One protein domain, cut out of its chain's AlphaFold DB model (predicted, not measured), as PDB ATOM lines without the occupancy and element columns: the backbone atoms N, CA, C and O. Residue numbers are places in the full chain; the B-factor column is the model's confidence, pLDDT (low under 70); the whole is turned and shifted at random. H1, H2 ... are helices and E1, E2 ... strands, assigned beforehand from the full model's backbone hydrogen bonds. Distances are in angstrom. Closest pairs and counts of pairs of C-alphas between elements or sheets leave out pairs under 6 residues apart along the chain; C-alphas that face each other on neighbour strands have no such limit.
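AT A GLANCE: This is residues 14 to 76 and 89 to 174 of the 285 residues of an uncharacterized protein of Nadsonia fulvescens var. elongata DSM 6958 (UniProt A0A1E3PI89). Four long helices, H2, H3, H4 and H6, make an up-and-down bundle, with H6 joining it by its first part and running on beyond; the short H5 folds back beside H4 at one end. Residues 14 to 28, with H1, stick out from this body as an arm, and a small hairpin of E1 and E2 comes between H1 and the bundle along the chain. The printed part has 149 residues and is mostly helix, in the order H1, E1, E2, H2, H3, H4, H5, H6; the two strands are antiparallel. The whole is only just compact, close to loose, with a radius of gyration of the C-alphas of 17.3 A and spans of 58 by 48 by 32 A.

IN THESE COORDINATES: H1 is residues 14 to 26, 17.9 A long, beginning at C-alpha 14 at (85.726, -1.286, 35.115). E1 is residues 34 to 36 and E2 residues 42 to 44. H2, residues 53 to 71, is 26.7 A long and begins at C-alpha 53 at (114.185, 22.144, 67.408). H3, residues 95 to 114, measures 29.1 A, and H4, residues 119 to 136, 25.6 A. H5 is residues 141 to 149, 12.1 A. H6, residues 151 to 174, is the longest at 35.2 A and ends at C-alpha 174 at (97.145, 22.163, 76.834).

HOW THE PARTS SIT: In the bundle, each helix runs against the one before it. H2 and H3 touch at a shallow tilt of 11 degrees, opposite ways; their closest C-alphas, of Ala 58 and Glu 114, are 6.3 A apart. H3 and H4 form a helical hairpin at 15 degrees, closest at the C-alphas of Pro 97 and Phe 133, 5.9 A. H6 touches H2 with residues 151 to 156 alone, closest at the C-alphas of Ser 152 and Ala 66, 4.8 A. It touches H4 with residues 151 to 158 alone, closest at the C-alphas of Asn 155 and Leu 125, 5.8 A. H2 and H4 are apart. H4 and H5 form a helical hairpin at a steep tilt of 36 degrees, only just past shallow, closest at the C-alphas of Ser 136 and Gly 142, 3.7 A. H5 and H6 meet only through their link. E1 and E2 form a hairpin, with N 35 and O 43 within hydrogen-bond range at 2.9 A. H1 touches no helix. In H1 to H6 every O i to N i+4 pair is within hydrogen-bond range.

THE WHOLE: The two C-alphas farthest apart, of Ile 91 and Leu 174, are 58.9 A apart. Residues 77 to 88 are not printed, and C-alphas 76 and 89 stand 20.1 A apart across the cut. Of the links printed whole, none is long. The mean pLDDT of the printed part is 79.2; 35 residues are under 70, among them residues 21 to 44.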
ATOM      1  N   THR A  14      86.411  -0.993  33.843       70.88
ATOM      2  CA  THR A  14      85.726  -1.286  35.115       70.88
ATOM      3  C   THR A  14      86.611  -2.075  36.091       70.88
ATOM      4  O   THR A  14      86.673  -1.759  37.279       70.88
ATOM      5  N   GLY A  15      87.342  -3.087  35.606       70.75
ATOM      6  CA  GLY A  15      88.280  -3.846  36.441       70.75
ATOM      7  C   GLY A  15      89.497  -3.025  36.881       70.75
ATOM      8  O   GLY A  15      89.940  -3.143  38.022       70.75
ATOM      9  N   VAL A  16      90.014  -2.168  35.996       69.88
ATOM     10  CA  VAL A  16      91.124  -1.248  36.284       69.88
ATOM     11  C   VAL A  16      90.693  -0.146  37.248       69.88
ATOM     12  O   VAL A  16      91.475   0.204  38.121       69.88
ATOM     13  N   ASP A  17      89.460   0.341  37.166       70.62
ATOM     14  CA  ASP A  17      88.912   1.363  38.057       70.62
ATOM     15  C   ASP A  17      88.691   0.806  39.463       70.62
ATOM     16  O   ASP A  17      89.145   1.413  40.428       70.62
ATOM     17  N   ILE A  18      88.132  -0.403  39.592       73.75
ATOM     18  CA  ILE A  18      88.014  -1.097  40.885       73.75
ATOM     19  C   ILE A  18      89.402  -1.404  41.462       73.75
ATOM     20  O   ILE A  18      89.628  -1.261  42.665       73.75
ATOM     21  N   TRP A  19      90.360  -1.805  40.619       66.31
ATOM     22  CA  TRP A  19      91.737  -2.040  41.054       66.31
ATOM     23  C   TRP A  19      92.442  -0.742  41.461       66.31
ATOM     24  O   TRP A  19      93.176  -0.742  42.445       66.31
ATOM     25  N   ASN A  20      92.199   0.366  40.761       71.31
ATOM     26  CA  ASN A  20      92.751   1.686  41.063       71.31
ATOM     27  C   ASN A  20      92.119   2.305  42.312       71.31
ATOM     28  O   ASN A  20      92.828   2.933  43.091       71.31
ATOM     29  N   GLU A  21      90.823   2.105  42.537       69.31
ATOM     30  CA  GLU A  21      90.110   2.521  43.746       69.31
ATOM     31  C   GLU A  21      90.597   1.707  44.955       69.31
ATOM     32  O   GLU A  21      91.024   2.271  45.966       69.31
ATOM     33  N   TYR A  22      90.693   0.380  44.809       66.31
ATOM     34  CA  TYR A  22      91.229  -0.500  45.849       66.31
ATOM     35  C   TYR A  22      92.721  -0.243  46.124       66.31
ATOM     36  O   TYR A  22      93.151  -0.222  47.281       66.31
ATOM     37  N   ALA A  23      93.532  -0.006  45.090       55.69
ATOM     38  CA  ALA A  23      94.937   0.368  45.236       55.69
ATOM     39  C   ALA A  23      95.096   1.785  45.811       55.69
ATOM     40  O   ALA A  23      95.986   2.026  46.629       55.69
ATOM     41  N   GLY A  24      94.206   2.710  45.461       56.22
ATOM     42  CA  GLY A  24      94.171   4.065  46.000       56.22
ATOM     43  C   GLY A  24      93.900   4.095  47.503       56.22
ATOM     44  O   GLY A  24      94.550   4.855  48.223       56.22
ATOM     45  N   GLU A  25      93.010   3.233  48.002       55.53
ATOM     46  CA  GLU A  25      92.680   3.159  49.430       55.53
ATOM     47  C   GLU A  25      93.615   2.247  50.241       55.53
ATOM     48  O   GLU A  25      94.014   2.610  51.352       55.53
ATOM     49  N   LYS A  26      94.000   1.073  49.717       47.09
ATOM     50  CA  LYS A  26      94.775   0.064  50.472       47.09
ATOM     51  C   LYS A  26      96.278   0.088  50.215       47.09
ATOM     52  O   LYS A  26      97.039  -0.262  51.116       47.09
ATOM     53  N   PHE A  27      96.716   0.500  49.023       41.81
ATOM     54  CA  PHE A  27      98.137   0.587  48.657       41.81
ATOM     55  C   PHE A  27      98.740   1.975  48.858       41.81
ATOM     56  O   PHE A  27      99.929   2.155  48.581       41.81
ATOM     57  N   ASN A  28      97.995   2.932  49.423       49.88
ATOM     58  CA  ASN A  28      98.547   4.199  49.895       49.88
ATOM     59  C   ASN A  28      99.409   3.960  51.148       49.88
ATOM     60  O   ASN A  28      99.084   4.347  52.273       49.88
ATOM     61  N   THR A  29     100.533   3.265  50.943       47.47
ATOM     62  CA  THR A  29     101.686   3.239  51.831       47.47
ATOM     63  C   THR A  29     102.097   4.688  51.960       47.47
ATOM     64  O   THR A  29     102.772   5.233  51.096       47.47
ATOM     65  N   LYS A  30     101.576   5.333  53.001       53.88
ATOM     66  CA  LYS A  30     101.737   6.750  53.280       53.88
ATOM     67  C   LYS A  30     103.218   7.104  53.180       53.88
ATOM     68  O   LYS A  30     103.968   6.813  54.114       53.88
ATOM     69  N   ASP A  31     103.619   7.700  52.056       61.66
ATOM     70  CA  ASP A  31     105.027   7.959  51.766       61.66
ATOM     71  C   ASP A  31     105.602   8.777  52.941       61.66
ATOM     72  O   ASP A  31     105.002   9.779  53.355       61.66
ATOM     73  N   PRO A  32     106.681   8.324  53.600       59.78
ATOM     74  CA  PRO A  32     107.287   9.039  54.723       59.78
ATOM     75  C   PRO A  32     107.926  10.352  54.303       59.78
ATOM     76  O   PRO A  32     108.245  11.175  55.163       59.78
ATOM     77  N   PHE A  33     108.189  10.511  53.012       59.97
ATOM     78  CA  PHE A  33     108.919  11.626  52.462       59.97
ATOM     79  C   PHE A  33     108.004  12.627  51.801       59.97
ATOM     80  O   PHE A  33     108.359  13.792  51.853       59.97
ATOM     81  N   GLU A  34     106.853  12.241  51.260       63.56
ATOM     82  CA  GLU A  34     105.984  13.161  50.524       63.56
ATOM     83  C   GLU A  34     104.614  13.321  51.190       63.56
ATOM     84  O   GLU A  34     103.906  12.363  51.499       63.56
ATOM     85  N   GLU A  35     104.233  14.572  51.427       64.69
ATOM     86  CA  GLU A  35     102.853  14.953  51.701       64.69
ATOM     87  C   GLU A  35     102.312  15.623  50.439       64.69
ATOM     88  O   GLU A  35     102.894  16.595  49.953       64.69
ATOM     89  N   LYS A  36     101.226  15.070  49.887       66.19
ATOM     90  CA  LYS A  36     100.449  15.728  48.836       66.19
ATOM     91  C   LYS A  36      99.645  16.836  49.510       66.19
ATOM     92  O   LYS A  36      98.794  16.537  50.348       66.19
ATOM     93  N   LEU A  37      99.968  18.094  49.219       63.16
ATOM     94  CA  LEU A  37      99.141  19.221  49.650       63.16
ATOM     95  C   LEU A  37      97.847  19.235  48.824       63.16
ATOM     96  O   LEU A  37      97.826  18.725  47.705       63.16
ATOM     97  N   GLU A  38      96.789  19.862  49.343       62.81
ATOM     98  CA  GLU A  38      95.514  20.052  48.619       62.81
ATOM     99  C   GLU A  38      95.703  20.752  47.258       62.81
ATOM    100  O   GLU A  38      94.916  20.546  46.341       62.81
ATOM    101  N   ASN A  39      96.813  21.478  47.083       68.38
ATOM    102  CA  ASN A  39      97.193  22.147  45.836       68.38
ATOM    103  C   ASN A  39      97.903  21.238  44.808       68.38
ATOM    104  O   ASN A  39      98.413  21.736  43.810       68.38
ATOM    105  N   GLY A  40      98.015  19.928  45.050       66.75
ATOM    106  CA  GLY A  40      98.683  18.985  44.139       66.75
ATOM    107  C   GLY A  40     100.220  19.013  44.175       66.75
ATOM    108  O   GLY A  40     100.857  18.168  43.549       66.75
ATOM    109  N   GLU A  41     100.836  19.923  44.935       59.75
ATOM    110  CA  GLU A  41     102.288  19.945  45.150       59.75
ATOM    111  C   GLU A  41     102.732  18.846  46.131       59.75
ATOM    112  O   GLU A  41     102.169  18.693  47.222       59.75
ATOM    113  N   THR A  42     103.796  18.115  45.786       66.75
ATOM    114  CA  THR A  42     104.468  17.182  46.699       66.75
ATOM    115  C   THR A  42     105.529  17.928  47.509       66.75
ATOM    116  O   THR A  42     106.490  18.493  46.982       66.75
ATOM    117  N   ARG A  43     105.371  17.965  48.837       63.06
ATOM    118  CA  ARG A  43     106.368  18.554  49.749       63.06
ATOM    119  C   ARG A  43     107.025  17.473  50.582       63.06
ATOM    120  O   ARG A  43     106.376  16.530  51.031       63.06
ATOM    121  N   ARG A  44     108.316  17.677  50.873       65.75
ATOM    122  CA  ARG A  44     109.023  16.843  51.845       65.75
ATOM    123  C   ARG A  44     108.337  16.922  53.211       65.75
ATOM    124  O   ARG A  44     108.307  18.003  53.803       65.75
ATOM    125  N   ARG A  45     107.833  15.790  53.711       73.19
ATOM    126  CA  ARG A  45     107.135  15.656  54.995       73.19
ATOM    127  C   ARG A  45     107.988  16.228  56.122       73.19
ATOM    128  O   ARG A  45     109.092  15.745  56.407       73.19
ATOM    129  N   ARG A  46     107.471  17.280  56.757       74.50
ATOM    130  CA  ARG A  46     108.136  17.949  57.878       74.50
ATOM    131  C   ARG A  46     107.819  17.234  59.190       74.50
ATOM    132  O   ARG A  46     106.859  16.469  59.299       74.50
ATOM    133  N   ALA A  47     108.669  17.475  60.187       77.94
ATOM    134  CA  ALA A  47     108.349  17.129  61.567       77.94
ATOM    135  C   ALA A  47     107.029  17.822  61.972       77.94
ATOM    136  O   ALA A  47     106.737  18.887  61.421       77.94
ATOM    137  N   PRO A  48     106.236  17.243  62.894       75.56
ATOM    138  CA  PRO A  48     104.976  17.844  63.326       75.56
ATOM    139  C   PRO A  48     105.174  19.294  63.785       75.56
ATOM    140  O   PRO A  48     106.168  19.623  64.448       75.56
ATOM    141  N   GLU A  49     104.234  20.156  63.398       70.25
ATOM    142  CA  GLU A  49     104.240  21.580  63.732       70.25
ATOM    143  C   GLU A  49     104.181  21.767  65.256       70.25
ATOM    144  O   GLU A  49     103.449  21.062  65.949       70.25
ATOM    145  N   GLY A  50     105.011  22.668  65.788       69.38
ATOM    146  CA  GLY A  50     105.143  22.895  67.234       69.38
ATOM    147  C   GLY A  50     106.128  21.969  67.963       69.38
ATOM    148  O   GLY A  50     106.246  22.055  69.182       69.38
ATOM    149  N   SER A  51     106.860  21.100  67.255       76.88
ATOM    150  CA  SER A  51     107.906  20.273  67.877       76.88
ATOM    151  C   SER A  51     109.180  21.069  68.226       76.88
ATOM    152  O   SER A  51     109.537  22.012  67.514       76.88
ATOM    153  N   PRO A  52     109.905  20.694  69.303       84.12
ATOM    154  CA  PRO A  52     111.147  21.364  69.682       84.12
ATOM    155  C   PRO A  52     112.223  21.203  68.592       84.12
ATOM    156  O   PRO A  52     112.240  20.198  67.871       84.12
ATOM    157  N   PRO A  53     113.177  22.147  68.476       84.50
ATOM    158  CA  PRO A  53     114.185  22.144  67.408       84.50
ATOM    159  C   PRO A  53     115.048  20.872  67.392       84.50
ATOM    160  O   PRO A  53     115.522  20.450  66.333       84.50
ATOM    161  N   GLU A  54     115.218  20.228  68.547       86.38
ATOM    162  CA  GLU A  54     115.924  18.953  68.688       86.38
ATOM    163  C   GLU A  54     115.201  17.811  67.964       86.38
ATOM    164  O   GLU A  54     115.823  17.097  67.175       86.38
ATOM    165  N   VAL A  55     113.878  17.708  68.132       86.69
ATOM    166  CA  VAL A  55     113.018  16.718  67.459       86.69
ATOM    167  C   VAL A  55     113.020  16.934  65.947       86.69
ATOM    168  O   VAL A  55     113.101  15.974  65.183       86.69
ATOM    169  N   VAL A  56     113.011  18.190  65.495       88.62
ATOM    170  CA  VAL A  56     113.094  18.522  64.063       88.62
ATOM    171  C   VAL A  56     114.431  18.077  63.465       88.62
ATOM    172  O   VAL A  56     114.475  17.535  62.356       88.62
ATOM    173  N   LYS A  57     115.539  18.298  64.183       89.88
ATOM    174  CA  LYS A  57     116.882  17.892  63.746       89.88
ATOM    175  C   LYS A  57     117.023  16.369  63.716       89.88
ATOM    176  O   LYS A  57     117.562  15.840  62.744       89.88
ATOM    177  N   ALA A  58     116.516  15.693  64.740       90.44
ATOM    178  CA  ALA A  58     116.451  14.239  64.837       90.44
ATOM    179  C   ALA A  58     115.645  13.628  63.678       90.44
ATOM    180  O   ALA A  58     116.135  12.775  62.936       90.44
ATOM    181  N   TRP A  59     114.450  14.166  63.417       90.12
ATOM    182  CA  TRP A  59     113.588  13.725  62.318       90.12
ATOM    183  C   TRP A  59     114.286  13.825  60.957       90.12
ATOM    184  O   TRP A  59     114.306  12.857  60.199       90.12
ATOM    185  N   LYS A  60     114.944  14.957  60.671       89.81
ATOM    186  CA  LYS A  60     115.710  15.134  59.426       89.81
ATOM    187  C   LYS A  60     116.815  14.088  59.263       89.81
ATOM    188  O   LYS A  60     117.066  13.644  58.147       89.81
ATOM    189  N   ARG A  61     117.479  13.676  60.350       90.06
ATOM    190  CA  ARG A  61     118.520  12.634  60.300       90.06
ATOM    191  C   ARG A  61     117.935  11.270  59.970       90.06
ATOM    192  O   ARG A  61     118.468  10.600  59.091       90.06
ATOM    193  N   ILE A  62     116.845  10.882  60.633       90.06
ATOM    194  CA  ILE A  62     116.141   9.624  60.340       90.06
ATOM    195  C   ILE A  62     115.675   9.609  58.890       90.06
ATOM    196  O   ILE A  62     115.889   8.623  58.193       90.06
ATOM    197  N   GLN A  63     115.108  10.719  58.421       88.25
ATOM    198  CA  GLN A  63     114.646  10.869  57.047       88.25
ATOM    199  C   GLN A  63     115.796  10.686  56.045       88.25
ATOM    200  O   GLN A  63     115.678   9.907  55.104       88.25
ATOM    201  N   MET A  64     116.940  11.340  56.272       87.00
ATOM    202  CA  MET A  64     118.121  11.182  55.418       87.00
ATOM    203  C   MET A  64     118.690   9.763  55.452       87.00
ATOM    204  O   MET A  64     119.078   9.241  54.415       87.00
ATOM    205  N   MET A  65     118.732   9.118  56.619       87.94
ATOM    206  CA  MET A  65     119.209   7.740  56.721       87.94
ATOM    207  C   MET A  65     118.278   6.760  56.007       87.94
ATOM    208  O   MET A  65     118.757   5.933  55.240       87.94
ATOM    209  N   ALA A  66     116.965   6.870  56.222       87.94
ATOM    210  CA  ALA A  66     115.979   6.028  55.555       87.94
ATOM    211  C   ALA A  66     116.041   6.193  54.032       87.94
ATOM    212  O   ALA A  66     116.010   5.206  53.304       87.94
ATOM    213  N   TRP A  67     116.229   7.430  53.562       84.75
ATOM    214  CA  TRP A  67     116.460   7.717  52.151       84.75
ATOM    215  C   TRP A  67     117.717   7.028  51.617       84.75
ATOM    216  O   TRP A  67     117.673   6.388  50.571       84.75
ATOM    217  N   THR A  68     118.839   7.144  52.330       84.00
ATOM    218  CA  THR A  68     120.098   6.520  51.912       84.00
ATOM    219  C   THR A  68     119.993   4.998  51.893       84.00
ATOM    220  O   THR A  68     120.500   4.376  50.970       84.00
ATOM    221  N   HIS A  69     119.330   4.385  52.871       83.94
ATOM    222  CA  HIS A  69     119.213   2.928  52.930       83.94
ATOM    223  C   HIS A  69     118.390   2.362  51.765       83.94
ATOM    224  O   HIS A  69     118.785   1.357  51.185       83.94
ATOM    225  N   ASP A  70     117.292   3.024  51.392       81.00
ATOM    226  CA  ASP A  70     116.353   2.466  50.413       81.00
ATOM    227  C   ASP A  70     116.611   2.959  48.975       81.00
ATOM    228  O   ASP A  70     116.265   2.270  48.018       81.00
ATOM    229  N   ARG A  71     117.231   4.138  48.790       72.56
ATOM    230  CA  ARG A  71     117.509   4.717  47.457       72.56
ATOM    231  C   ARG A  71     118.982   4.689  47.043       72.56
ATOM    232  O   ARG A  71     119.272   4.922  45.874       72.56
ATOM    233  N   CYS A  72     119.922   4.398  47.944       56.50
ATOM    234  CA  CYS A  72     121.361   4.447  47.646       56.50
ATOM    235  C   CYS A  72     121.975   3.058  47.400       56.50
ATOM    236  O   CYS A  72     123.005   2.717  47.975       56.50
ATOM    237  N   CYS A  73     121.366   2.254  46.523       51.69
ATOM    238  CA  CYS A  73     122.001   1.015  46.058       51.69
ATOM    239  C   CYS A  73     123.030   1.259  44.927       51.69
ATOM    240  O   CYS A  73     123.871   0.402  44.681       51.69
ATOM    241  N   MET A  74     123.001   2.419  44.248       44.75
ATOM    242  CA  MET A  74     123.806   2.695  43.038       44.75
ATOM    243  C   MET A  74     124.308   4.155  42.950       44.75
ATOM    244  O   MET A  74     124.114   4.825  41.942       44.75
ATOM    245  N   GLY A  75     124.907   4.689  44.022       47.00
ATOM    246  CA  GLY A  75     125.355   6.094  44.064       47.00
ATOM    247  C   GLY A  75     126.865   6.331  44.146       47.00
ATOM    248  O   GLY A  75     127.376   7.208  43.459       47.00
ATOM    249  N   CYS A  76     127.599   5.606  44.998       43.44
ATOM    250  CA  CYS A  76     129.006   5.925  45.294       43.44
ATOM    251  C   CYS A  76     129.796   4.713  45.817       43.44
ATOM    252  O   CYS A  76     130.340   4.765  46.920       43.44
ATOM    253  N   VAL A  89     130.469 -14.693  46.292       62.12
ATOM    254  CA  VAL A  89     129.146 -14.108  46.551       62.12
ATOM    255  C   VAL A  89     128.042 -15.169  46.450       62.12
ATOM    256  O   VAL A  89     127.087 -15.110  47.220       62.12
ATOM    257  N   SER A  90     128.203 -16.191  45.598       60.28
ATOM    258  CA  SER A  90     127.268 -17.329  45.539       60.28
ATOM    259  C   SER A  90     127.297 -18.218  46.793       60.28
ATOM    260  O   SER A  90     126.295 -18.846  47.122       60.28
ATOM    261  N   ILE A  91     128.413 -18.224  47.536       64.62
ATOM    262  CA  ILE A  91     128.570 -18.966  48.800       64.62
ATOM    263  C   ILE A  91     127.973 -18.195  49.988       64.62
ATOM    264  O   ILE A  91     127.570 -18.801  50.980       64.62
ATOM    265  N   PHE A  92     127.859 -16.867  49.891       71.12
ATOM    266  CA  PHE A  92     127.404 -16.010  50.987       71.12
ATOM    267  C   PHE A  92     126.158 -15.159  50.663       71.12
ATOM    268  O   PHE A  92     126.149 -13.961  50.967       71.12
ATOM    269  N   PRO A  93     125.050 -15.749  50.161       70.06
ATOM    270  CA  PRO A  93     123.793 -15.025  49.939       70.06
ATOM    271  C   PRO A  93     123.188 -14.469  51.240       70.06
ATOM    272  O   PRO A  93     122.284 -13.645  51.201       70.06
ATOM    273  N   ILE A  94     123.708 -14.884  52.399       78.88
ATOM    274  CA  ILE A  94     123.258 -14.466  53.731       78.88
ATOM    275  C   ILE A  94     124.018 -13.225  54.233       78.88
ATOM    276  O   ILE A  94     123.454 -12.422  54.975       78.88
ATOM    277  N   ILE A  95     125.280 -13.016  53.828       83.44
ATOM    278  CA  ILE A  95     126.102 -11.916  54.374       83.44
ATOM    279  C   ILE A  95     125.543 -10.548  53.965       83.44
ATOM    280  O   ILE A  95     125.481  -9.642  54.797       83.44
ATOM    281  N   GLY A  96     125.102 -10.403  52.712       81.31
ATOM    282  CA  GLY A  96     124.498  -9.163  52.213       81.31
ATOM    283  C   GLY A  96     123.248  -8.753  53.010       81.31
ATOM    284  O   GLY A  96     123.248  -7.676  53.615       81.31
ATOM    285  N   PRO A  97     122.220  -9.621  53.091       84.25
ATOM    286  CA  PRO A  97     121.042  -9.403  53.928       84.25
ATOM    287  C   PRO A  97     121.368  -9.122  55.402       84.25
ATOM    288  O   PRO A  97     120.760  -8.239  56.004       84.25
ATOM    289  N   MET A  98     122.366  -9.801  55.984       86.62
ATOM    290  CA  MET A  98     122.791  -9.567  57.375       86.62
ATOM    291  C   MET A  98     123.387  -8.170  57.586       86.62
ATOM    292  O   MET A  98     123.089  -7.501  58.580       86.62
ATOM    293  N   PHE A  99     124.222  -7.700  56.655       87.31
ATOM    294  CA  PHE A  99     124.785  -6.352  56.714       87.31
ATOM    295  C   PHE A  99     123.692  -5.282  56.596       87.31
ATOM    296  O   PHE A  99     123.662  -4.337  57.390       87.31
ATOM    297  N   MET A 100     122.742  -5.471  55.674       86.31
ATOM    298  CA  MET A 100     121.587  -4.579  55.527       86.31
ATOM    299  C   MET A 100     120.701  -4.572  56.775       86.31
ATOM    300  O   MET A 100     120.358  -3.497  57.269       86.31
ATOM    301  N   TYR A 101     120.414  -5.737  57.366       90.31
ATOM    302  CA  TYR A 101     119.687  -5.830  58.635       90.31
ATOM    303  C   TYR A 101     120.350  -4.979  59.727       90.31
ATOM    304  O   TYR A 101     119.676  -4.221  60.424       90.31
ATOM    305  N   CYS A 102     121.681  -5.029  59.841       90.75
ATOM    306  CA  CYS A 102     122.417  -4.231  60.820       90.75
ATOM    307  C   CYS A 102     122.296  -2.723  60.551       90.75
ATOM    308  O   CYS A 102     122.133  -1.935  61.487       90.75
ATOM    309  N   ILE A 103     122.358  -2.305  59.286       89.94
ATOM    310  CA  ILE A 103     122.170  -0.907  58.878       89.94
ATOM    311  C   ILE A 103     120.762  -0.416  59.245       89.94
ATOM    312  O   ILE A 103     120.621   0.638  59.879       89.94
ATOM    313  N   HIS A 104     119.725  -1.194  58.927       90.12
ATOM    314  CA  HIS A 104     118.343  -0.863  59.274       90.12
ATOM    315  C   HIS A 104     118.115  -0.875  60.795       90.12
ATOM    316  O   HIS A 104     117.473   0.028  61.331       90.12
ATOM    317  N   ALA A 105     118.709  -1.817  61.530       91.25
ATOM    318  CA  ALA A 105     118.631  -1.863  62.990       91.25
ATOM    319  C   ALA A 105     119.241  -0.608  63.639       91.25
ATOM    320  O   ALA A 105     118.671  -0.054  64.579       91.25
ATOM    321  N   LYS A 106     120.360  -0.092  63.104       91.31
ATOM    322  CA  LYS A 106     120.976   1.159  63.586       91.31
ATOM    323  C   LYS A 106     120.076   2.381  63.393       91.31
ATOM    324  O   LYS A 106     120.192   3.320  64.181       91.31
ATOM    325  N   LEU A 107     119.213   2.395  62.373       91.25
ATOM    326  CA  LEU A 107     118.209   3.450  62.193       91.25
ATOM    327  C   LEU A 107     117.230   3.465  63.372       91.25
ATOM    328  O   LEU A 107     117.015   4.522  63.963       91.25
ATOM    329  N   ILE A 108     116.698   2.296  63.748       91.88
ATOM    330  CA  ILE A 108     115.744   2.161  64.860       91.88
ATOM    331  C   ILE A 108     116.409   2.529  66.182       91.88
ATOM    332  O   ILE A 108     115.894   3.374  66.902       91.88
ATOM    333  N   THR A 109     117.598   1.995  66.467       91.81
ATOM    334  CA  THR A 109     118.303   2.306  67.720       91.81
ATOM    335  C   THR A 109     118.618   3.799  67.854       91.81
ATOM    336  O   THR A 109     118.663   4.333  68.960       91.81
ATOM    337  N   ARG A 110     118.850   4.511  66.743       90.19
ATOM    338  CA  ARG A 110     118.980   5.977  66.773       90.19
ATOM    339  C   ARG A 110     117.642   6.652  67.059       90.19
ATOM    340  O   ARG A 110     117.612   7.565  67.877       90.19
ATOM    341  N   ALA A 111     116.559   6.180  66.446       88.62
ATOM    342  CA  ALA A 111     115.215   6.682  66.708       88.62
ATOM    343  C   ALA A 111     114.802   6.508  68.176       88.62
ATOM    344  O   ALA A 111     114.272   7.441  68.763       88.62
ATOM    345  N   GLU A 112     115.105   5.368  68.793       91.00
ATOM    346  CA  GLU A 112     114.821   5.093  70.210       91.00
ATOM    347  C   GLU A 112     115.617   5.979  71.174       91.00
ATOM    348  O   GLU A 112     115.173   6.251  72.284       91.00
ATOM    349  N   ARG A 113     116.811   6.427  70.766       89.62
ATOM    350  CA  ARG A 113     117.628   7.349  71.569       89.62
ATOM    351  C   ARG A 113     117.153   8.791  71.460       89.62
ATOM    352  O   ARG A 113     117.248   9.526  72.434       89.62
ATOM    353  N   GLU A 114     116.709   9.206  70.275       87.88
ATOM    354  CA  GLU A 114     116.277  10.586  70.017       87.88
ATOM    355  C   GLU A 114     114.785  10.808  70.345       87.88
ATOM    356  O   GLU A 114     114.378  11.942  70.595       87.88
ATOM    357  N   PHE A 115     113.974   9.745  70.393       86.69
ATOM    358  CA  PHE A 115     112.539   9.806  70.676       86.69
ATOM    359  C   PHE A 115     112.132   8.795  71.753       86.69
ATOM    360  O   PHE A 115     112.581   7.652  71.709       86.69
ATOM    361  N   PRO A 116     111.204   9.137  72.670       84.31
ATOM    362  CA  PRO A 116     110.664   8.166  73.616       84.31
ATOM    363  C   PRO A 116     109.644   7.288  72.884       84.31
ATOM    364  O   PRO A 116     108.449   7.582  72.882       84.31
ATOM    365  N   VAL A 117     110.134   6.266  72.185       87.44
ATOM    366  CA  VAL A 117     109.332   5.303  71.421       87.44
ATOM    367  C   VAL A 117     108.839   4.201  72.369       87.44
ATOM    368  O   VAL A 117     109.637   3.662  73.135       87.44
ATOM    369  N   PRO A 118     107.541   3.840  72.361       91.06
ATOM    370  CA  PRO A 118     107.059   2.728  73.168       91.06
ATOM    371  C   PRO A 118     107.642   1.412  72.646       91.06
ATOM    372  O   PRO A 118     107.708   1.201  71.435       91.06
ATOM    373  N   GLN A 119     107.965   0.486  73.550       90.12
ATOM    374  CA  GLN A 119     108.567  -0.810  73.199       90.12
ATOM    375  C   GLN A 119     107.740  -1.607  72.179       90.12
ATOM    376  O   GLN A 119     108.278  -2.312  71.329       90.12
ATOM    377  N   VAL A 120     106.414  -1.435  72.201       91.50
ATOM    378  CA  VAL A 120     105.498  -2.038  71.222       91.50
ATOM    379  C   VAL A 120     105.755  -1.521  69.800       91.50
ATOM    380  O   VAL A 120     105.656  -2.284  68.843       91.50
ATOM    381  N   LEU A 121     106.087  -0.236  69.634       92.25
ATOM    382  CA  LEU A 121     106.421   0.335  68.327       92.25
ATOM    383  C   LEU A 121     107.828  -0.084  67.888       92.25
ATOM    384  O   LEU A 121     108.007  -0.423  66.722       92.25
ATOM    385  N   SER A 122     108.790  -0.141  68.810       92.81
ATOM    386  CA  SER A 122     110.125  -0.688  68.544       92.81
ATOM    387  C   SER A 122     110.065  -2.117  68.009       92.81
ATOM    388  O   SER A 122     110.627  -2.402  66.953       92.81
ATOM    389  N   ALA A 123     109.302  -2.996  68.664       93.69
ATOM    390  CA  ALA A 123     109.110  -4.371  68.209       93.69
ATOM    391  C   ALA A 123     108.520  -4.438  66.789       93.69
ATOM    392  O   ALA A 123     108.989  -5.229  65.974       93.69
ATOM    393  N   LYS A 124     107.556  -3.564  66.463       92.56
ATOM    394  CA  LYS A 124     106.978  -3.457  65.110       92.56
ATOM    395  C   LYS A 124     107.988  -2.977  64.061       92.56
ATOM    396  O   LYS A 124     107.978  -3.446  62.927       92.56
ATOM    397  N   LEU A 125     108.861  -2.040  64.423       92.69
ATOM    398  CA  LEU A 125     109.919  -1.561  63.532       92.69
ATOM    399  C   LEU A 125     110.925  -2.686  63.234       92.69
ATOM    400  O   LEU A 125     111.279  -2.904  62.076       92.69
ATOM    401  N   TYR A 126     111.339  -3.434  64.263       93.88
ATOM    402  CA  TYR A 126     112.239  -4.580  64.109       93.88
ATOM    403  C   TYR A 126     111.590  -5.741  63.347       93.88
ATOM    404  O   TYR A 126     112.261  -6.357  62.520       93.88
ATOM    405  N   SER A 127     110.296  -6.016  63.554       93.38
ATOM    406  CA  SER A 127     109.595  -7.076  62.821       93.38
ATOM    407  C   SER A 127     109.539  -6.803  61.321       93.38
ATOM    408  O   SER A 127     109.694  -7.734  60.541       93.38
ATOM    409  N   ASN A 128     109.388  -5.542  60.904       91.31
ATOM    410  CA  ASN A 128     109.415  -5.190  59.482       91.31
ATOM    411  C   ASN A 128     110.772  -5.507  58.843       91.31
ATOM    412  O   ASN A 128     110.818  -6.119  57.780       91.31
ATOM    413  N   ILE A 129     111.872  -5.158  59.518       91.62
ATOM    414  CA  ILE A 129     113.223  -5.474  59.028       91.62
ATOM    415  C   ILE A 129     113.440  -6.988  59.012       91.62
ATOM    416  O   ILE A 129     114.044  -7.511  58.083       91.62
ATOM    417  N   LEU A 130     112.949  -7.703  60.027       92.25
ATOM    418  CA  LEU A 130     113.072  -9.154  60.095       92.25
ATOM    419  C   LEU A 130     112.334  -9.842  58.939       92.25
ATOM    420  O   LEU A 130     112.885 -10.751  58.331       92.25
ATOM    421  N   VAL A 131     111.117  -9.403  58.609       90.75
ATOM    422  CA  VAL A 131     110.362  -9.936  57.464       90.75
ATOM    423  C   VAL A 131     111.113  -9.681  56.156       90.75
ATOM    424  O   VAL A 131     111.273 -10.603  55.359       90.75
ATOM    425  N   ASP A 132     111.660  -8.479  55.970       87.94
ATOM    426  CA  ASP A 132     112.462  -8.151  54.783       87.94
ATOM    427  C   ASP A 132     113.768  -8.946  54.712       87.94
ATOM    428  O   ASP A 132     114.189  -9.381  53.638       87.94
ATOM    429  N   PHE A 133     114.388  -9.218  55.858       89.38
ATOM    430  CA  PHE A 133     115.534 -10.110  55.956       89.38
ATOM    431  C   PHE A 133     115.167 -11.539  55.535       89.38
ATOM    432  O   PHE A 133     115.841 -12.114  54.688       89.38
ATOM    433  N   LEU A 134     114.066 -12.096  56.048       90.06
ATOM    434  CA  LEU A 134     113.630 -13.454  55.704       90.06
ATOM    435  C   LEU A 134     113.305 -13.603  54.213       90.06
ATOM    436  O   LEU A 134     113.666 -14.604  53.597       90.06
ATOM    437  N   ILE A 135     112.669 -12.592  53.621       86.81
ATOM    438  CA  ILE A 135     112.357 -12.577  52.190       86.81
ATOM    439  C   ILE A 135     113.641 -12.432  51.357       86.81
ATOM    440  O   ILE A 135     113.807 -13.139  50.360       86.81
ATOM    441  N   SER A 136     114.580 -11.579  51.785       82.25
ATOM    442  CA  SER A 136     115.843 -11.316  51.074       82.25
ATOM    443  C   SER A 136     116.849 -12.469  51.086       82.25
ATOM    444  O   SER A 136     117.739 -12.484  50.238       82.25
ATOM    445  N   ILE A 137     116.681 -13.474  51.957       85.62
ATOM    446  CA  ILE A 137     117.450 -14.732  51.896       85.62
ATOM    447  C   ILE A 137     117.206 -15.467  50.567       85.62
ATOM    448  O   ILE A 137     118.079 -16.195  50.097       85.62
ATOM    449  N   THR A 138     116.045 -15.262  49.930       86.44
ATOM    450  CA  THR A 138     115.754 -15.832  48.609       86.44
ATOM    451  C   THR A 138     116.566 -15.087  47.543       86.44
ATOM    452  O   THR A 138     116.251 -13.939  47.249       86.44
ATOM    453  N   PRO A 139     117.569 -15.701  46.896       76.25
ATOM    454  CA  PRO A 139     118.575 -14.970  46.118       76.25
ATOM    455  C   PRO A 139     118.029 -14.233  44.883       76.25
ATOM    456  O   PRO A 139     118.608 -13.234  44.471       76.25
ATOM    457  N   VAL A 140     116.921 -14.700  44.293       76.88
ATOM    458  CA  VAL A 140     116.349 -14.118  43.062       76.88
ATOM    459  C   VAL A 140     115.203 -13.153  43.370       76.88
ATOM    460  O   VAL A 140     115.217 -11.997  42.963       76.88
ATOM    461  N   ILE A 141     114.200 -13.626  44.108       82.12
ATOM    462  CA  ILE A 141     112.977 -12.860  44.393       82.12
ATOM    463  C   ILE A 141     113.184 -11.911  45.583       82.12
ATOM    464  O   ILE A 141     112.578 -10.843  45.655       82.12
ATOM    465  N   GLY A 142     114.070 -12.277  46.506       81.94
ATOM    466  CA  GLY A 142     114.289 -11.568  47.757       81.94
ATOM    467  C   GLY A 142     114.762 -10.126  47.585       81.94
ATOM    468  O   GLY A 142     114.130  -9.239  48.157       81.94
ATOM    469  N   PRO A 143     115.803  -9.844  46.779       77.50
ATOM    470  CA  PRO A 143     116.254  -8.475  46.537       77.50
ATOM    471  C   PRO A 143     115.178  -7.584  45.901       77.50
ATOM    472  O   PRO A 143     115.049  -6.420  46.276       77.50
ATOM    473  N   LEU A 144     114.369  -8.132  44.986       78.81
ATOM    474  CA  LEU A 144     113.272  -7.402  44.345       78.81
ATOM    475  C   LEU A 144     112.177  -7.036  45.351       78.81
ATOM    476  O   LEU A 144     111.738  -5.888  45.396       78.81
ATOM    477  N   LEU A 145     111.763  -7.992  46.185       80.06
ATOM    478  CA  LEU A 145     110.752  -7.748  47.212       80.06
ATOM    479  C   LEU A 145     111.265  -6.823  48.319       80.06
ATOM    480  O   LEU A 145     110.524  -5.949  48.754       80.06
ATOM    481  N   ALA A 146     112.526  -6.953  48.732       79.94
ATOM    482  CA  ALA A 146     113.136  -6.056  49.713       79.94
ATOM    483  C   ALA A 146     113.213  -4.609  49.192       79.94
ATOM    484  O   ALA A 146     112.940  -3.665  49.937       79.94
ATOM    485  N   TRP A 147     113.520  -4.432  47.901       77.75
ATOM    486  CA  TRP A 147     113.521  -3.121  47.254       77.75
ATOM    487  C   TRP A 147     112.114  -2.519  47.164       77.75
ATOM    488  O   TRP A 147     111.915  -1.372  47.561       77.75
ATOM    489  N   LEU A 148     111.123  -3.305  46.725       77.62
ATOM    490  CA  LEU A 148     109.720  -2.877  46.671       77.62
ATOM    491  C   LEU A 148     109.162  -2.544  48.056       77.62
ATOM    492  O   LEU A 148     108.357  -1.625  48.198       77.62
ATOM    493  N   ASN A 149     109.573  -3.288  49.085       78.12
ATOM    494  CA  ASN A 149     109.055  -3.075  50.422       78.12
ATOM    495  C   ASN A 149     109.613  -1.798  51.067       78.12
ATOM    496  O   ASN A 149     108.927  -1.229  51.916       78.12
ATOM    497  N   ALA A 150     110.803  -1.326  50.668       83.00
ATOM    498  CA  ALA A 150     111.435  -0.106  51.184       83.00
ATOM    499  C   ALA A 150     111.325  -0.005  52.723       83.00
ATOM    500  O   ALA A 150     110.625   0.847  53.289       83.00
ATOM    501  N   CYS A 151     111.958  -0.959  53.411       86.62
ATOM    502  CA  CYS A 151     111.802  -1.170  54.851       86.62
ATOM    503  C   CYS A 151     112.027   0.100  55.685       86.62
ATOM    504  O   CYS A 151     111.236   0.436  56.573       86.62
ATOM    505  N   SER A 152     113.113   0.830  55.402       88.31
ATOM    506  CA  SER A 152     113.507   2.004  56.190       88.31
ATOM    507  C   SER A 152     112.516   3.142  56.033       88.31
ATOM    508  O   SER A 152     112.202   3.836  56.999       88.31
ATOM    509  N   THR A 153     112.026   3.315  54.812       86.12
ATOM    510  CA  THR A 153     110.995   4.255  54.403       86.12
ATOM    511  C   THR A 153     109.751   3.953  55.226       86.12
ATOM    512  O   THR A 153     109.364   4.774  56.058       86.12
ATOM    513  N   ARG A 154     109.190   2.742  55.151       86.38
ATOM    514  CA  ARG A 154     107.988   2.396  55.930       86.38
ATOM    515  C   ARG A 154     108.182   2.587  57.439       86.38
ATOM    516  O   ARG A 154     107.308   3.143  58.111       86.38
ATOM    517  N   ASN A 155     109.345   2.216  57.965       90.69
ATOM    518  CA  ASN A 155     109.696   2.427  59.368       90.69
ATOM    519  C   ASN A 155     109.733   3.919  59.750       90.69
ATOM    520  O   ASN A 155     109.189   4.303  60.788       90.69
ATOM    521  N   ALA A 156     110.275   4.785  58.891       89.81
ATOM    522  CA  ALA A 156     110.238   6.232  59.090       89.81
ATOM    523  C   ALA A 156     108.799   6.784  59.089       89.81
ATOM    524  O   ALA A 156     108.477   7.639  59.915       89.81
ATOM    525  N   ALA A 157     107.900   6.274  58.236       88.19
ATOM    526  CA  ALA A 157     106.490   6.693  58.232       88.19
ATOM    527  C   ALA A 157     105.762   6.317  59.532       88.19
ATOM    528  O   ALA A 157     104.955   7.103  60.044       88.19
ATOM    529  N   MET A 158     106.060   5.144  60.094       89.38
ATOM    530  CA  MET A 158     105.498   4.734  61.383       89.38
ATOM    531  C   MET A 158     105.981   5.639  62.521       89.38
ATOM    532  O   MET A 158     105.167   6.088  63.331       89.38
ATOM    533  N   ILE A 159     107.275   5.975  62.544       90.56
ATOM    534  CA  ILE A 159     107.845   6.915  63.523       90.56
ATOM    535  C   ILE A 159     107.184   8.294  63.393       90.56
ATOM    536  O   ILE A 159     106.790   8.884  64.398       90.56
ATOM    537  N   HIS A 160     106.987   8.797  62.170       88.75
ATOM    538  CA  HIS A 160     106.297  10.073  61.946       88.75
ATOM    539  C   HIS A 160     104.865  10.069  62.474       88.75
ATOM    540  O   HIS A 160     104.448  11.000  63.162       88.75
ATOM    541  N   THR A 161     104.120   9.003  62.184       88.69
ATOM    542  CA  THR A 161     102.729   8.862  62.630       88.69
ATOM    543  C   THR A 161     102.645   8.855  64.154       88.69
ATOM    544  O   THR A 161     101.767   9.504  64.725       88.69
ATOM    545  N   TYR A 162     103.599   8.196  64.816       89.75
ATOM    546  CA  TYR A 162     103.725   8.224  66.269       89.75
ATOM    547  C   TYR A 162     104.023   9.634  66.804       89.75
ATOM    548  O   TYR A 162     103.331  10.102  67.710       89.75
ATOM    549  N   LEU A 163     104.982  10.351  66.206       88.69
ATOM    550  CA  LEU A 163     105.305  11.732  66.584       88.69
ATOM    551  C   LEU A 163     104.102  12.670  66.415       88.69
ATOM    552  O   LEU A 163     103.834  13.491  67.289       88.69
ATOM    553  N   LYS A 164     103.341  12.521  65.324       87.25
ATOM    554  CA  LYS A 164     102.131  13.310  65.066       87.25
ATOM    555  C   LYS A 164     101.034  13.020  66.090       87.25
ATOM    556  O   LYS A 164     100.389  13.953  66.559       87.25
ATOM    557  N   LYS A 165     100.825  11.748  66.449       88.62
ATOM    558  CA  LYS A 165      99.858  11.359  67.485       88.62
ATOM    559  C   LYS A 165     100.223  11.982  68.834       88.62
ATOM    560  O   LYS A 165      99.381  12.626  69.448       88.62
ATOM    561  N   ARG A 166     101.494  11.890  69.226       87.19
ATOM    562  CA  ARG A 166     101.989  12.470  70.478       87.19
ATOM    563  C   ARG A 166     101.863  13.996  70.520       87.19
ATOM    564  O   ARG A 166     101.468  14.540  71.543       87.19
ATOM    565  N   ALA A 167     102.175  14.685  69.422       86.12
ATOM    566  CA  ALA A 167     102.025  16.139  69.342       86.12
ATOM    567  C   ALA A 167     100.556  16.570  69.521       86.12
ATOM    568  O   ALA A 167     100.278  17.504  70.266       86.12
ATOM    569  N   LYS A 168      99.611  15.843  68.906       86.62
ATOM    570  CA  LYS A 168      98.170  16.093  69.076       86.62
ATOM    571  C   LYS A 168      97.696  15.864  70.511       86.62
ATOM    572  O   LYS A 168      96.931  16.665  71.028       86.62
ATOM    573  N   GLU A 169      98.158  14.794  71.155       86.75
ATOM    574  CA  GLU A 169      97.817  14.493  72.554       86.75
ATOM    575  C   GLU A 169      98.325  15.576  73.518       86.75
ATOM    576  O   GLU A 169      97.641  15.903  74.484       86.75
ATOM    577  N   GLN A 170      99.498  16.157  73.248       83.94
ATOM    578  CA  GLN A 170     100.035  17.272  74.031       83.94
ATOM    579  C   GLN A 170      99.242  18.566  73.814       83.94
ATOM    580  O   GLN A 170      98.967  19.278  74.773       83.94
ATOM    581  N   GLN A 171      98.843  18.857  72.573       83.69
ATOM    582  CA  GLN A 171      98.016  20.027  72.261       83.69
ATOM    583  C   GLN A 171      96.621  19.934  72.887       83.69
ATOM    584  O   GLN A 171      96.142  20.928  73.421       83.69
ATOM    585  N   ALA A 172      95.998  18.752  72.871       84.25
ATOM    586  CA  ALA A 172      94.700  18.533  73.512       84.25
ATOM    587  C   ALA A 172      94.765  18.801  75.027       84.25
ATOM    588  O   ALA A 172      93.956  19.558  75.548       84.25
ATOM    589  N   GLN A 173      95.790  18.276  75.710       81.19
ATOM    590  CA  GLN A 173      95.981  18.506  77.150       81.19
ATOM    591  C   GLN A 173      96.225  19.983  77.500       81.19
ATOM    592  O   GLN A 173      95.782  20.443  78.549       81.19
ATOM    593  N   LEU A 174      96.928  20.727  76.639       79.88
ATOM    594  CA  LEU A 174      97.145  22.163  76.834       79.88
ATOM    595  C   LEU A 174      95.856  22.972  76.623       79.88
ATOM    596  O   LEU A 174      95.580  23.871  77.412       79.88
TER     597      LEU A 174